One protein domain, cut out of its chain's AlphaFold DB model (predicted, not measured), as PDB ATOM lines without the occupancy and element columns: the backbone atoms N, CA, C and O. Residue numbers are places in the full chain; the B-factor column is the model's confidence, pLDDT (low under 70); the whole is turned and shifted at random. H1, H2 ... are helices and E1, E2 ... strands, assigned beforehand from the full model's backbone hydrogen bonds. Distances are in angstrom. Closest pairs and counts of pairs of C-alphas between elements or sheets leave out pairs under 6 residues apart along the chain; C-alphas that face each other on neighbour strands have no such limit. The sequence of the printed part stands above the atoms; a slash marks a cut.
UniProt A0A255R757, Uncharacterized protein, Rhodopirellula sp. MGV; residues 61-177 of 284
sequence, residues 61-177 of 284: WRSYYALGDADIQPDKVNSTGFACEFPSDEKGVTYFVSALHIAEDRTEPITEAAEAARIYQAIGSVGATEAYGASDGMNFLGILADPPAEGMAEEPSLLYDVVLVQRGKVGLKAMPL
ATOM      1  N   TRP A  61     168.613 141.675 199.546       95.50
ATOM      2  CA  TRP A  61     167.806 140.689 198.843       95.50
ATOM      3  C   TRP A  61     168.468 140.293 197.531       95.50
ATOM      4  O   TRP A  61     169.195 141.082 196.950       95.50
ATOM      5  N   ARG A  62     168.183 139.094 197.038       94.88
ATOM      6  CA  ARG A  62     168.493 138.693 195.664       94.88
ATOM      7  C   ARG A  62     167.335 139.118 194.788       94.88
ATOM      8  O   ARG A  62     166.204 138.727 195.080       94.88
ATOM      9  N   SER A  63     167.598 139.933 193.782       93.88
ATOM     10  CA  SER A  63     166.588 140.435 192.851       93.88
ATOM     11  C   SER A  63     166.447 139.516 191.645       93.88
ATOM     12  O   SER A  63     167.382 138.826 191.250       93.88
ATOM     13  N   TYR A  64     165.253 139.515 191.065       93.88
ATOM     14  CA  TYR A  64     164.945 138.792 189.845       93.88
ATOM     15  C   TYR A  64     163.989 139.611 188.989       93.88
ATOM     16  O   TYR A  64     163.044 140.212 189.510       93.88
ATOM     17  N   TYR A  65     164.192 139.565 187.679       93.62
ATOM     18  CA  TYR A  65     163.395 140.304 186.712       93.62
ATOM     19  C   TYR A  65     162.636 139.345 185.798       93.62
ATOM     20  O   TYR A  65     163.167 138.327 185.360       93.62
ATOM     21  N   ALA A  66     161.385 139.686 185.513       92.69
ATOM     22  CA  ALA A  66     160.610 139.105 184.426       92.69
ATOM     23  C   ALA A  66     160.495 140.140 183.308       92.69
ATOM     24  O   ALA A  66     159.983 141.238 183.548       92.69
ATOM     25  N   LEU A  67     160.951 139.789 182.105       92.75
ATOM     26  CA  LEU A  67     160.835 140.634 180.918       92.75
ATOM     27  C   LEU A  67     159.654 140.189 180.044       92.75
ATOM     28  O   LEU A  67     159.557 139.023 179.662       92.75
ATOM     29  N   GLY A  68     158.770 141.123 179.698       91.12
ATOM     30  CA  GLY A  68     157.545 140.866 178.950       91.12
ATOM     31  C   GLY A  68     156.647 139.861 179.672       91.12
ATOM     32  O   GLY A  68     156.334 140.034 180.848       91.12
ATOM     33  N   ASP A  69     156.270 138.798 178.960       87.31
ATOM     34  CA  ASP A  69     155.443 137.699 179.480       87.31
ATOM     35  C   ASP A  69     156.275 136.532 180.060       87.31
ATOM     36  O   ASP A  69     155.731 135.461 180.334       87.31
ATOM     37  N   ALA A  70     157.599 136.684 180.193       88.69
ATOM     38  CA  ALA A  70     158.457 135.627 180.722       88.69
ATOM     39  C   ALA A  70     158.284 135.454 182.240       88.69
ATOM     40  O   ALA A  70     158.163 136.425 182.984       88.69
ATOM     41  N   ASP A  71     158.343 134.207 182.710       86.88
ATOM     42  CA  ASP A  71     158.379 133.905 184.141       86.88
ATOM     43  C   ASP A  71     159.762 134.202 184.744       86.88
ATOM     44  O   ASP A  71     160.798 134.047 184.093       86.88
ATOM     45  N   ILE A  72     159.780 134.557 186.032       83.56
ATOM     46  CA  ILE A  72     161.017 134.692 186.810       83.56
ATOM     47  C   ILE A  72     161.742 133.336 186.891       83.56
ATOM     48  O   ILE A  72     161.132 132.321 187.230       83.56
ATOM     49  N   GLN A  73     163.059 133.343 186.656       83.56
ATOM     50  CA  GLN A  73     163.954 132.182 186.781       83.56
ATOM     51  C   GLN A  73     164.779 132.267 188.082       83.56
ATOM     52  O   GLN A  73     165.861 132.853 188.086       83.56
ATOM     53  N   PRO A  74     164.294 131.725 189.219       80.19
ATOM     54  CA  PRO A  74     164.946 131.899 190.521       80.19
ATOM     55  C   PRO A  74     166.265 131.122 190.672       80.19
ATOM     56  O   PRO A  74     167.020 131.363 191.616       80.19
ATOM     57  N   ASP A  75     166.534 130.175 189.772       82.19
ATOM     58  CA  ASP A  75     167.755 129.370 189.712       82.19
ATOM     59  C   ASP A  75     168.970 130.161 189.209       82.19
ATOM     60  O   ASP A  75     170.110 129.785 189.490       82.19
ATOM     61  N   LYS A  76     168.741 131.296 188.542       82.12
ATOM     62  CA  LYS A  76     169.784 132.235 188.132       82.12
ATOM     63  C   LYS A  76     169.868 133.388 189.121       82.12
ATOM     64  O   LYS A  76     169.189 134.399 188.992       82.12
ATOM     65  N   VAL A  77     170.710 133.227 190.136       81.12
ATOM     66  CA  VAL A  77     171.026 134.318 191.063       81.12
ATOM     67  C   VAL A  77     172.173 135.125 190.473       81.12
ATOM     68  O   VAL A  77     173.320 134.684 190.509       81.12
ATOM     69  N   ASN A  78     171.844 136.283 189.917       86.75
ATOM     70  CA  ASN A  78     172.772 137.180 189.227       86.75
ATOM     71  C   ASN A  78     172.800 138.599 189.825       86.75
ATOM     72  O   ASN A  78     173.682 139.365 189.472       86.75
ATOM     73  N   SER A  79     171.898 138.939 190.751       93.31
ATOM     74  CA  SER A  79     171.867 140.262 191.381       93.31
ATOM     75  C   SER A  79     171.537 140.235 192.860       93.31
ATOM     76  O   SER A  79     170.915 139.314 193.403       93.31
ATOM     77  N   THR A  80     171.910 141.343 193.479       96.44
ATOM     78  CA  THR A  80     171.467 141.801 194.777       96.44
ATOM     79  C   THR A  80     170.629 143.080 194.604       96.44
ATOM     80  O   THR A  80     170.718 143.806 193.618       96.44
ATOM     81  N   GLY A  81     169.783 143.375 195.578       97.00
ATOM     82  CA  GLY A  81     169.120 144.657 195.737       97.00
ATOM     83  C   GLY A  81     168.811 144.918 197.203       97.00
ATOM     84  O   GLY A  81     169.002 144.063 198.076       97.00
ATOM     85  N   PHE A  82     168.342 146.117 197.505       97.56
ATOM     86  CA  PHE A  82     168.154 146.566 198.878       97.56
ATOM     87  C   PHE A  82     167.020 147.568 199.003       97.56
ATOM     88  O   PHE A  82     166.616 148.197 198.036       97.56
ATOM     89  N   ALA A  83     166.496 147.732 200.215       95.25
ATOM     90  CA  ALA A  83     165.561 148.813 200.493       95.25
ATOM     91  C   ALA A  83     166.301 150.034 201.042       95.25
ATOM     92  O   ALA A  83     167.080 149.908 201.988       95.25
ATOM     93  N   CYS A  84     166.016 151.206 200.486       95.88
ATOM     94  CA  CYS A  84     166.630 152.472 200.870       95.88
ATOM     95  C   CYS A  84     165.556 153.512 201.202       95.88
ATOM     96  O   CYS A  84     164.538 153.593 200.511       95.88
ATOM     97  N   GLU A  85     165.773 154.280 202.268       95.06
ATOM     98  CA  GLU A  85     164.973 155.451 202.621       95.06
ATOM     99  C   GLU A  85     165.609 156.699 202.013       95.06
ATOM    100  O   GLU A  85     166.711 157.095 202.391       95.06
ATOM    101  N   PHE A  86     164.888 157.330 201.095       92.94
ATOM    102  CA  PHE A  86     165.289 158.568 200.453       92.94
ATOM    103  C   PHE A  86     164.578 159.769 201.098       92.94
ATOM    104  O   PHE A  86     163.395 159.661 201.443       92.94
ATOM    105  N   PRO A  87     165.253 160.921 201.266       90.94
ATOM    106  CA  PRO A  87     164.630 162.137 201.788       90.94
ATOM    107  C   PRO A  87     163.418 162.593 200.955       90.94
ATOM    108  O   PRO A  87     163.461 162.551 199.728       90.94
ATOM    109  N   SER A  88     162.351 163.053 201.618       85.38
ATOM    110  CA  SER A  88     161.188 163.709 200.993       85.38
ATOM    111  C   SER A  88     160.577 164.749 201.949       85.38
ATOM    112  O   SER A  88     160.847 164.697 203.153       85.38
ATOM    113  N   ASP A  89     159.748 165.660 201.428       76.25
ATOM    114  CA  ASP A  89     159.228 166.836 202.149       76.25
ATOM    115  C   ASP A  89     158.383 166.518 203.396       76.25
ATOM    116  O   ASP A  89     158.370 167.300 204.346       76.25
ATOM    117  N   GLU A  90     157.682 165.378 203.431       69.25
ATOM    118  CA  GLU A  90     156.793 165.029 204.554       69.25
ATOM    119  C   GLU A  90     157.306 163.846 205.385       69.25
ATOM    120  O   GLU A  90     157.332 163.904 206.618       69.25
ATOM    121  N   LYS A  91     157.690 162.751 204.718       73.44
ATOM    122  CA  LYS A  91     158.254 161.523 205.305       73.44
ATOM    123  C   LYS A  91     159.082 160.827 204.235       73.44
ATOM    124  O   LYS A  91     158.575 160.630 203.133       73.44
ATOM    125  N   GLY A  92     160.318 160.441 204.554       79.75
ATOM    126  CA  GLY A  92     161.198 159.760 203.600       79.75
ATOM    127  C   GLY A  92     160.481 158.639 202.837       79.75
ATOM    128  O   GLY A  92     159.639 157.929 203.394       79.75
ATOM    129  N   VAL A  93     160.773 158.517 201.546       89.69
ATOM    130  CA  VAL A  93     160.178 157.502 200.674       89.69
ATOM    131  C   VAL A  93     161.076 156.274 200.646       89.69
ATOM    132  O   VAL A  93     162.295 156.380 200.556       89.69
ATOM    133  N   THR A  94     160.483 155.086 200.749       92.06
ATOM    134  CA  THR A  94     161.233 153.832 200.649       92.06
ATOM    135  C   THR A  94     161.082 153.230 199.263       92.06
ATOM    136  O   THR A  94     159.969 152.874 198.870       92.06
ATOM    137  N   TYR A  95     162.208 152.999 198.593       94.38
ATOM    138  CA  TYR A  95     162.270 152.188 197.381       94.38
ATOM    139  C   TYR A  95     163.069 150.917 197.625       94.38
ATOM    140  O   TYR A  95     163.977 150.887 198.457       94.38
ATOM    141  N   PHE A  96     162.727 149.865 196.887       95.69
ATOM    142  CA  PHE A  96     163.698 148.823 196.592       95.69
ATOM    143  C   PHE A  96     164.565 149.282 195.421       95.69
ATOM    144  O   PHE A  96     164.036 149.810 194.444       95.69
ATOM    145  N   VAL A  97     165.870 149.087 195.544       96.75
ATOM    146  CA  VAL A  97     166.904 149.533 194.615       96.75
ATOM    147  C   VAL A  97     167.684 148.312 194.136       96.75
ATOM    148  O   VAL A  97     168.008 147.439 194.946       96.75
ATOM    149  N   SER A  98     167.962 148.233 192.838       96.69
ATOM    150  CA  SER A  98     168.823 147.211 192.229       96.69
ATOM    151  C   SER A  98     169.397 147.724 190.900       96.69
ATOM    152  O   SER A  98     169.031 148.814 190.456       96.69
ATOM    153  N   ALA A  99     170.298 146.963 190.279       97.00
ATOM    154  CA  ALA A  99     170.902 147.293 188.992       97.00
ATOM    155  C   ALA A  99     170.011 146.856 187.815       97.00
ATOM    156  O   ALA A  99     169.419 145.770 187.844       97.00
ATOM    157  N   LEU A 100     169.914 147.695 186.779       95.81
ATOM    158  CA  LEU A 100     169.054 147.490 185.610       95.81
ATOM    159  C   LEU A 100     169.652 146.496 184.615       95.81
ATOM    160  O   LEU A 100     168.915 145.662 184.091       95.81
ATOM    161  N   HIS A 101     170.962 146.547 184.362       96.25
ATOM    162  CA  HIS A 101     171.637 145.678 183.391       96.25
ATOM    163  C   HIS A 101     171.428 144.183 183.673       96.25
ATOM    164  O   HIS A 101     171.403 143.361 182.753       96.25
ATOM    165  N   ILE A 102     171.175 143.834 184.934       95.25
ATOM    166  CA  ILE A 102     170.894 142.464 185.354       95.25
ATOM    167  C   ILE A 102     169.549 141.943 184.828       95.25
ATOM    168  O   ILE A 102     169.370 140.734 184.673       95.25
ATOM    169  N   ALA A 103     168.607 142.826 184.487       94.06
ATOM    170  CA  ALA A 103     167.338 142.414 183.900       94.06
ATOM    171  C   ALA A 103     167.521 141.640 182.579       94.06
ATOM    172  O   ALA A 103     166.692 140.791 182.258       94.06
ATOM    173  N   GLU A 104     168.621 141.882 181.857       94.00
ATOM    174  CA  GLU A 104     168.995 141.195 180.613       94.00
ATOM    175  C   GLU A 104     170.253 140.315 180.752       94.00
ATOM    176  O   GLU A 104     170.893 140.008 179.748       94.00
ATOM    177  N   ASP A 105     170.617 139.892 181.971       91.88
ATOM    178  CA  ASP A 105     171.804 139.054 182.232       91.88
ATOM    179  C   ASP A 105     173.125 139.668 181.696       91.88
ATOM    180  O   ASP A 105     174.041 138.947 181.287       91.88
ATOM    181  N   ARG A 106     173.241 141.004 181.657       93.94
ATOM    182  CA  ARG A 106     174.463 141.686 181.199       93.94
ATOM    183  C   ARG A 106     175.542 141.673 182.280       93.94
ATOM    184  O   ARG A 106     175.248 141.545 183.460       93.94
ATOM    185  N   THR A 107     176.790 141.849 181.854       90.50
ATOM    186  CA  THR A 107     177.949 142.045 182.743       90.50
ATOM    187  C   THR A 107     178.402 143.500 182.817       90.50
ATOM    188  O   THR A 107     179.303 143.813 183.577       90.50
ATOM    189  N   GLU A 108     177.852 144.371 181.970       93.00
ATOM    190  CA  GLU A 108     178.239 145.778 181.890       93.00
ATOM    191  C   GLU A 108     177.027 146.668 182.188       93.00
ATOM    192  O   GLU A 108     175.947 146.396 181.634       93.00
ATOM    193  N   PRO A 109     177.205 147.738 182.988       94.44
ATOM    194  CA  PRO A 109     176.163 148.718 183.276       94.44
ATOM    195  C   PRO A 109     175.565 149.358 182.024       94.44
ATOM    196  O   PRO A 109     176.241 149.553 181.011       94.44
ATOM    197  N   ILE A 110     174.292 149.742 182.100       92.31
ATOM    198  CA  ILE A 110     173.635 150.499 181.031       92.31
ATOM    199  C   ILE A 110     173.970 151.983 181.170       92.31
ATOM    200  O   ILE A 110     173.623 152.617 182.162       92.31
ATOM    201  N   THR A 111     174.590 152.554 180.138       90.94
ATOM    202  CA  THR A 111     174.932 153.983 180.098       90.94
ATOM    203  C   THR A 111     174.060 154.794 179.148       90.94
ATOM    204  O   THR A 111     174.146 156.012 179.168       90.94
ATOM    205  N   GLU A 112     173.203 154.164 178.342       89.62
ATOM    206  CA  GLU A 112     172.413 154.846 177.310       89.62
ATOM    207  C   GLU A 112     170.935 154.975 177.699       89.62
ATOM    208  O   GLU A 112     170.252 153.977 177.945       89.62
ATOM    209  N   ALA A 113     170.398 156.200 177.666       86.88
ATOM    210  CA  ALA A 113     169.028 156.499 178.096       86.88
ATOM    211  C   ALA A 113     167.961 155.702 177.328       86.88
ATOM    212  O   ALA A 113     167.039 155.139 177.917       86.88
ATOM    213  N   ALA A 114     168.083 155.646 175.997       87.81
ATOM    214  CA  ALA A 114     167.120 154.957 175.140       87.81
ATOM    215  C   ALA A 114     167.118 153.441 175.385       87.81
ATOM    216  O   ALA A 114     166.067 152.797 175.332       87.81
ATOM    217  N   GLU A 115     168.289 152.873 175.672       91.56
ATOM    218  CA  GLU A 115     168.411 151.465 176.023       91.56
ATOM    219  C   GLU A 115     167.806 151.187 177.398       91.56
ATOM    220  O   GLU A 115     166.984 150.278 177.524       91.56
ATOM    221  N   ALA A 116     168.137 152.003 178.401       91.00
ATOM    222  CA  ALA A 116     167.557 151.882 179.729       91.00
ATOM    223  C   ALA A 116     166.028 151.975 179.680       91.00
ATOM    224  O   ALA A 116     165.346 151.102 180.211       91.00
ATOM    225  N   ALA A 117     165.479 152.963 178.966       89.31
ATOM    226  CA  ALA A 117     164.039 153.138 178.795       89.31
ATOM    227  C   ALA A 117     163.368 151.903 178.171       89.31
ATOM    228  O   ALA A 117     162.309 151.474 178.634       89.31
ATOM    229  N   ARG A 118     163.993 151.291 177.156       92.81
ATOM    230  CA  ARG A 118     163.504 150.047 176.542       92.81
ATOM    231  C   ARG A 118     163.449 148.907 177.560       92.81
ATOM    232  O   ARG A 118     162.449 148.195 177.606       92.81
ATOM    233  N   ILE A 119     164.506 148.717 178.349       93.19
ATOM    234  CA  ILE A 119     164.578 147.632 179.339       93.19
ATOM    235  C   ILE A 119     163.557 147.875 180.450       93.19
ATOM    236  O   ILE A 119     162.794 146.973 180.786       93.19
ATOM    237  N   TYR A 120     163.453 149.108 180.937       91.31
ATOM    238  CA  TYR A 120     162.438 149.522 181.901       91.31
ATOM    239  C   TYR A 120     161.015 149.192 181.444       91.31
ATOM    240  O   TYR A 120     160.240 148.625 182.209       91.31
ATOM    241  N   GLN A 121     160.677 149.498 180.189       90.88
ATOM    242  CA  GLN A 121     159.370 149.171 179.610       90.88
ATOM    243  C   GLN A 121     159.153 147.664 179.437       90.88
ATOM    244  O   GLN A 121     158.009 147.206 179.422       90.88
ATOM    245  N   ALA A 122     160.231 146.896 179.283       93.88
ATOM    246  CA  ALA A 122     160.168 145.450 179.161       93.88
ATOM    247  C   ALA A 122     160.004 144.749 180.515       93.88
ATOM    248  O   ALA A 122     159.492 143.635 180.535       93.88
ATOM    249  N   ILE A 123     160.402 145.349 181.641       93.75
ATOM    250  CA  ILE A 123     160.254 144.721 182.960       93.75
ATOM    251  C   ILE A 123     158.766 144.644 183.339       93.75
ATOM    252  O   ILE A 123     158.126 145.640 183.673       93.75
ATOM    253  N   GLY A 124     158.218 143.428 183.330       90.62
ATOM    254  CA  GLY A 124     156.835 143.146 183.713       90.62
ATOM    255  C   GLY A 124     156.659 142.958 185.221       90.62
ATOM    256  O   GLY A 124     155.637 143.347 185.787       90.62
ATOM    257  N   SER A 125     157.650 142.370 185.899       90.56
ATOM    258  CA  SER A 125     157.648 142.260 187.362       90.56
ATOM    259  C   SER A 125     159.049 142.104 187.952       90.56
ATOM    260  O   SER A 125     159.970 141.628 187.287       90.56
ATOM    261  N   VAL A 126     159.181 142.485 189.227       93.00
ATOM    262  CA  VAL A 126     160.402 142.303 190.021       93.00
ATOM    263  C   VAL A 126     160.096 141.418 191.225       93.00
ATOM    264  O   VAL A 126     159.213 141.720 192.041       93.00
ATOM    265  N   GLY A 127     160.824 140.313 191.330       92.62
ATOM    266  CA  GLY A 127     160.801 139.399 192.465       92.62
ATOM    267  C   GLY A 127     162.054 139.539 193.320       92.62
ATOM    268  O   GLY A 127     163.088 140.007 192.852       92.62
ATOM    269  N   ALA A 128     161.977 139.106 194.578       93.56
ATOM    270  CA  ALA A 128     163.146 139.023 195.439       93.56
ATOM    271  C   ALA A 128     163.070 137.931 196.513       93.56
ATOM    272  O   ALA A 128     162.005 137.654 197.075       93.56
ATOM    273  N   THR A 129     164.223 137.346 196.840       93.00
ATOM    274  CA  THR A 129     164.431 136.420 197.970       93.00
ATOM    275  C   THR A 129     165.439 137.017 198.950       93.00
ATOM    276  O   THR A 129     166.198 137.916 198.599       93.00
ATOM    277  N   GLU A 130     165.416 136.606 200.217       92.38
ATOM    278  CA  GLU A 130     166.298 137.215 201.222       92.38
ATOM    279  C   GLU A 130     167.742 136.716 201.041       92.38
ATOM    280  O   GLU A 130     167.968 135.516 200.880       92.38
ATOM    281  N   ALA A 131     168.724 137.626 201.016       92.00
ATOM    282  CA  ALA A 131     170.084 137.291 200.580       92.00
ATOM    283  C   ALA A 131     170.867 136.410 201.570       92.00
ATOM    284  O   ALA A 131     171.773 135.684 201.153       92.00
ATOM    285  N   TYR A 132     170.510 136.449 202.854       88.69
ATOM    286  CA  TYR A 132     171.193 135.774 203.959       88.69
ATOM    287  C   TYR A 132     170.416 134.553 204.482       88.69
ATOM    288  O   TYR A 132     170.713 134.041 205.562       88.69
ATOM    289  N   GLY A 133     169.425 134.068 203.726       80.00
ATOM    290  CA  GLY A 133     168.691 132.841 204.042       80.00
ATOM    291  C   GLY A 133     167.645 132.988 205.148       80.00
ATOM    292  O   GLY A 133     167.238 131.993 205.742       80.00
ATOM    293  N   ALA A 134     167.174 134.206 205.448       71.62
ATOM    294  CA  ALA A 134     166.097 134.388 206.430       71.62
ATOM    295  C   ALA A 134     164.718 133.918 205.916       71.62
ATOM    296  O   ALA A 134     163.781 133.771 206.703       71.62
ATOM    297  N   SER A 135     164.566 133.735 204.602       76.50
ATOM    298  CA  SER A 135     163.344 133.251 203.955       76.50
ATOM    299  C   SER A 135     163.655 132.673 202.579       76.50
ATOM    300  O   SER A 135     164.233 133.366 201.745       76.50
ATOM    301  N   ASP A 136     163.135 131.476 202.306       75.56
ATOM    302  CA  ASP A 136     163.268 130.806 201.003       75.56
ATOM    303  C   ASP A 136     162.172 131.219 200.002       75.56
ATOM    304  O   ASP A 136     162.220 130.883 198.820       75.56
ATOM    305  N   GLY A 137     161.147 131.940 200.468       85.25
ATOM    306  CA  GLY A 137     160.040 132.392 199.629       85.25
ATOM    307  C   GLY A 137     160.410 133.596 198.765       85.25
ATOM    308  O   GLY A 137     160.872 134.616 199.283       85.25
ATOM    309  N   MET A 138     160.133 133.502 197.463       89.12
ATOM    310  CA  MET A 138     160.172 134.640 196.544       89.12
ATOM    311  C   MET A 138     159.002 135.590 196.819       89.12
ATOM    312  O   MET A 138     157.855 135.168 196.963       89.12
ATOM    313  N   ASN A 139     159.298 136.887 196.878       89.94
ATOM    314  CA  ASN A 139     158.329 137.953 197.094       89.94
ATOM    315  C   ASN A 139     158.271 138.841 195.856       89.94
ATOM    316  O   ASN A 139     159.308 139.296 195.388       89.94
ATOM    317  N   PHE A 140     157.073 139.150 195.370       90.62
ATOM    318  CA  PHE A 140     156.893 140.172 194.340       90.62
ATOM    319  C   PHE A 140     156.928 141.554 194.990       90.62
ATOM    320  O   PHE A 140     156.170 141.822 195.929       90.62
ATOM    321  N   LEU A 141     157.845 142.405 194.534       86.56
ATOM    322  CA  LEU A 141     158.209 143.630 195.241       86.56
ATOM    323  C   LEU A 141     157.252 144.795 194.989       86.56
ATOM    324  O   LEU A 141     157.012 145.566 195.917       86.56
ATOM    325  N   GLY A 142     156.655 144.890 193.801       83.06
ATOM    326  CA  GLY A 142     155.712 145.956 193.472       83.06
ATOM    327  C   GLY A 142     155.804 146.404 192.020       83.06
ATOM    328  O   GLY A 142     156.151 145.618 191.141       83.06
ATOM    329  N   ILE A 143     155.453 147.670 191.805       85.50
ATOM    330  CA  ILE A 143     155.489 148.358 190.513       85.50
ATOM    331  C   ILE A 143     156.784 149.171 190.459       85.50
ATOM    332  O   ILE A 143     157.209 149.722 191.482       85.50
ATOM    333  N   LEU A 144     157.411 149.232 189.287       90.50
ATOM    334  CA  LEU A 144     158.540 150.130 189.054       90.50
ATOM    335  C   LEU A 144     158.117 151.570 189.352       90.50
ATOM    336  O   LEU A 144     157.002 151.977 189.021       90.50
ATOM    337  N   ALA A 145     158.985 152.329 190.009       86.31
ATOM    338  CA  ALA A 145     158.817 153.772 190.027       86.31
ATOM    339  C   ALA A 145     159.087 154.313 188.619       86.31
ATOM    340  O   ALA A 145     159.839 153.701 187.856       86.31
ATOM    341  N   ASP A 146     158.488 155.456 188.292       80.44
ATOM    342  CA  ASP A 146     158.780 156.112 187.023       80.44
ATOM    343  C   ASP A 146     160.290 156.387 186.938       80.44
ATOM    344  O   ASP A 146     160.889 156.819 187.939       80.44
ATOM    345  N   PRO A 147     160.922 156.121 185.781       68.44
ATOM    346  CA  PRO A 147     162.314 156.479 185.592       68.44
ATOM    347  C   PRO A 147     162.462 158.002 185.736       68.44
ATOM    348  O   PRO A 147     161.499 158.745 185.508       68.44
ATOM    349  N   PRO A 148     163.651 158.493 186.115       62.22
ATOM    350  CA  PRO A 148     163.912 159.927 186.089       62.22
ATOM    351  C   PRO A 148     163.564 160.485 184.699       62.22
ATOM    352  O   PRO A 148     163.923 159.885 183.685       62.22
ATOM    353  N   ALA A 149     162.800 161.584 184.649       57.59
ATOM    354  CA  ALA A 149     162.280 162.114 183.384       57.59
ATOM    355  C   ALA A 149     163.401 162.616 182.446       57.59
ATOM    356  O   ALA A 149     164.577 162.635 182.811       57.59
ATOM    357  N   GLU A 150     163.015 163.059 181.243       56.47
ATOM    358  CA  GLU A 150     163.865 163.384 180.077       56.47
ATOM    359  C   GLU A 150     165.140 164.213 180.356       56.47
ATOM    360  O   GLU A 150     166.080 164.149 179.572       56.47
ATOM    361  N   GLY A 151     165.241 164.919 181.486       55.12
ATOM    362  CA  GLY A 151     166.419 165.699 181.883       55.12
ATOM    363  C   GLY A 151     167.688 164.904 182.223       55.12
ATOM    364  O   GLY A 151     168.731 165.522 182.412       55.12
ATOM    365  N   MET A 152     167.642 163.567 182.306       61.50
ATOM    366  CA  MET A 152     168.881 162.775 182.337       61.50
ATOM    367  C   MET A 152     169.460 162.533 180.937       61.50
ATOM    368  O   MET A 152     170.671 162.402 180.840       61.50
ATOM    369  N   ALA A 153     168.635 162.561 179.879       61.22
ATOM    370  CA  ALA A 153     168.881 161.962 178.559       61.22
ATOM    371  C   ALA A 153     170.020 162.562 177.712       61.22
ATOM    372  O   ALA A 153     170.251 162.086 176.600       61.22
ATOM    373  N   GLU A 154     170.704 163.607 178.182       63.69
ATOM    374  CA  GLU A 154     171.639 164.359 177.339       63.69
ATOM    375  C   GLU A 154     173.058 163.765 177.276       63.69
ATOM    376  O   GLU A 154     173.783 164.091 176.344       63.69
ATOM    377  N   GLU A 155     173.446 162.845 178.170       65.88
ATOM    378  CA  GLU A 155     174.779 162.209 178.152       65.88
ATOM    379  C   GLU A 155     174.744 160.741 178.629       65.88
ATOM    380  O   GLU A 155     173.851 160.373 179.411       65.88
ATOM    381  N   PRO A 156     175.720 159.899 178.216       71.69
ATOM    382  CA  PRO A 156     175.905 158.572 178.780       71.69
ATOM    383  C   PRO A 156     176.132 158.655 180.287       71.69
ATOM    384  O   PRO A 156     176.978 159.413 180.761       71.69
ATOM    385  N   SER A 157     175.373 157.885 181.060       81.62
ATOM    386  CA  SER A 157     175.424 157.973 182.515       81.62
ATOM    387  C   SER A 157     175.118 156.642 183.173       81.62
ATOM    388  O   SER A 157     174.128 155.992 182.855       81.62
ATOM    389  N   LEU A 158     175.916 156.273 184.175       83.69
ATOM    390  CA  LEU A 158     175.637 155.105 185.014       83.69
ATOM    391  C   LEU A 158     174.316 155.238 185.788       83.69
ATOM    392  O   LEU A 158     173.780 154.244 186.269       83.69
ATOM    393  N   LEU A 159     173.763 156.451 185.903       84.69
ATOM    394  CA  LEU A 159     172.503 156.704 186.607       84.69
ATOM    395  C   LEU A 159     171.311 155.994 185.963       84.69
ATOM    396  O   LEU A 159     170.329 155.719 186.655       84.69
ATOM    397  N   TYR A 160     171.392 155.662 184.673       85.38
ATOM    398  CA  TYR A 160     170.350 154.890 184.001       85.38
ATOM    399  C   TYR A 160     170.308 153.427 184.428       85.38
ATOM    400  O   TYR A 160     169.305 152.755 184.203       85.38
ATOM    401  N   ASP A 161     171.377 152.938 185.048       94.50
ATOM    402  CA  ASP A 161     171.509 151.545 185.438       94.50
ATOM    403  C   ASP A 161     170.891 151.236 186.810       94.50
ATOM    404  O   ASP A 161     171.089 150.166 187.378       94.50
ATOM    405  N   VAL A 162     170.132 152.173 187.373       94.81
ATOM    406  CA  VAL A 162     169.443 152.005 188.652       94.81
ATOM    407  C   VAL A 162     167.984 151.678 188.393       94.81
ATOM    408  O   VAL A 162     167.345 152.394 187.632       94.81
ATOM    409  N   VAL A 163     167.442 150.661 189.070       94.56
ATOM    410  CA  VAL A 163     166.009 150.339 189.152       94.56
ATOM    411  C   VAL A 163     165.452 150.759 190.500       94.56
ATOM    412  O   VAL A 163     165.949 150.325 191.537       94.56
ATOM    413  N   LEU A 164     164.363 151.529 190.487       94.38
ATOM    414  CA  LEU A 164     163.552 151.797 191.671       94.38
ATOM    415  C   LEU A 164     162.227 151.038 191.592       94.38
ATOM    416  O   LEU A 164     161.489 151.147 190.616       94.38
ATOM    417  N   VAL A 165     161.881 150.307 192.650       93.19
ATOM    418  CA  VAL A 165     160.576 149.644 192.793       93.19
ATOM    419  C   VAL A 165     159.867 150.222 194.003       93.19
ATOM    420  O   VAL A 165     160.403 150.219 195.119       93.19
ATOM    421  N   GLN A 166     158.644 150.714 193.799       87.75
ATOM    422  CA  GLN A 166     157.804 151.166 194.898       87.75
ATOM    423  C   GLN A 166     157.544 150.002 195.845       87.75
ATOM    424  O   GLN A 166     157.167 148.900 195.434       87.75
ATOM    425  N   ARG A 167     157.737 150.254 197.138       73.50
ATOM    426  CA  ARG A 167     157.567 149.230 198.159       73.50
ATOM    427  C   ARG A 167     156.124 148.709 198.163       73.50
ATOM    428  O   ARG A 167     155.201 149.398 198.592       73.50
ATOM    429  N   GLY A 168     155.942 147.453 197.765       69.88
ATOM    430  CA  GLY A 168     154.710 146.702 197.987       69.88
ATOM    431  C   GLY A 168     154.531 146.284 199.453       69.88
ATOM    432  O   GLY A 168     155.145 146.810 200.377       69.88
ATOM    433  N   LYS A 169     153.718 145.255 199.708       69.00
ATOM    434  CA  LYS A 169     153.473 144.740 201.077       69.00
ATOM    435  C   LYS A 169     154.636 143.924 201.660       69.00
ATOM    436  O   LYS A 169     154.486 143.287 202.702       69.00
ATOM    437  N   VAL A 170     155.790 143.921 201.001       73.75
ATOM    438  CA  VAL A 170     156.958 143.159 201.435       73.75
ATOM    439  C   VAL A 170     157.582 143.865 202.641       73.75
ATOM    440  O   VAL A 170     157.802 145.080 202.657       73.75
ATOM    441  N   GLY A 171     157.838 143.103 203.706       82.50
ATOM    442  CA  GLY A 171     158.436 143.601 204.951       82.50
ATOM    443  C   GLY A 171     159.931 143.905 204.815       82.50
ATOM    444  O   GLY A 171     160.725 143.409 205.611       82.50
ATOM    445  N   LEU A 172     160.304 144.676 203.793       87.19
ATOM    446  CA  LEU A 172     161.648 145.194 203.585       87.19
ATOM    447  C   LEU A 172     162.045 146.073 204.779       87.19
ATOM    448  O   LEU A 172     161.241 146.894 205.243       87.19
ATOM    449  N   LYS A 173     163.267 145.898 205.283       93.12
ATOM    450  CA  LYS A 173     163.866 146.831 206.240       93.12
ATOM    451  C   LYS A 173     164.764 147.778 205.471       93.12
ATOM    452  O   LYS A 173     165.792 147.355 204.957       93.12
ATOM    453  N   ALA A 174     164.346 149.029 205.386       94.25
ATOM    454  CA  ALA A 174     165.090 150.023 204.648       94.25
ATOM    455  C   ALA A 174     166.316 150.504 205.436       94.25
ATOM    456  O   ALA A 174     166.325 150.498 206.672       94.25
ATOM    457  N   MET A 175     167.362 150.854 204.697       96.50
ATOM    458  CA  MET A 175     168.570 151.502 205.198       96.50
ATOM    459  C   MET A 175     168.491 152.999 204.883       96.50
ATOM    460  O   MET A 175     167.936 153.358 203.844       96.50
ATOM    461  N   PRO A 176     168.997 153.876 205.762       97.00
ATOM    462  CA  PRO A 176     168.993 155.306 205.488       97.00
ATOM    463  C   PRO A 176     169.966 155.629 204.352       97.00
ATOM    464  O   PRO A 176     171.035 155.024 204.267       97.00
ATOM    465  N   LEU A 177     169.624 156.599 203.509       97.81
ATOM    466  CA  LEU A 177     170.571 157.191 202.569       97.81
ATOM    467  C   LEU A 177     171.595 158.062 203.316       97.81
ATOM    468  O   LEU A 177     171.227 158.867 204.183       97.81
TER     469      LEU A 177
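Overview. This is residues 61 to 177 of the 284 residues of an uncharacterized protein of Rhodopirellula sp. MGV (UniProt A0A255R757). Two small three-stranded sheets, E1 E4 E5 and E2 E3 E6, stand face to face as a sandwich with their strands crossed, and three short helices, H1, H2 and H3, gather along one side. The 117 printed residues hold six named strands and three named helices in the order E1 E2 E3 H1 H2 E4 E5 H3 E6; both sheets are antiparallel, in the orders E1 - E4 - E5 and E2 - E3 - E6. The class is mixed, with under half of the residues in named elements. The whole is compact, with a radius of gyration of the C-alphas of 14.1 A and spans of 42 by 37 by 22 A.

Arrangement. E1, residues 61 to 67, is the antiparallel neighbour of E4, residues 123 to 130, with N 62 and O 129 at 2.8 A, within hydrogen-bond range. E4 and E5, residues 139 to 142, form a hairpin, with N 128 and O 139 at 2.8 A. E2, residues 81 to 86, and E3, residues 93 to 99, form another, with N 82 and O 97 at 2.9 A. E6, residues 162 to 166, is antiparallel to E3, with N 96 and O 165 at 2.9 A. The sheets' strands stand at 89 degrees. H1, residues 101 to 104, and H2, residues 113 to 122, only graze the sheet E1 E4 E5. H2 and H3, residues 158 to 161, only just touch, with 3 pairs of C-alphas within 8 A, closest at Ala 116 and Tyr 160, 5.9 A. In H2 every O i to N i+4 pair is within range; H1 and H3 are too short for one.

Along the chain. E1 begins at C-alpha 61 (167.806, 140.689, 198.843) and is 19.2 A long. E2 is 15.2 A, E3 18.9 A, H2 14.2 A and E4 20.6 A. E6 is 13.2 A and ends at C-alpha 166 (157.804, 151.166, 194.898).

Size, cuts and confidence. The C-alphas farthest apart, of Ala 134 and Glu 154, are 42.1 A apart. The printed part has no cut. The long links are E1 to E2 and E5 to H3. The model's pLDDT is under 70 at residues 90, 147 to 155 and 168 to 169.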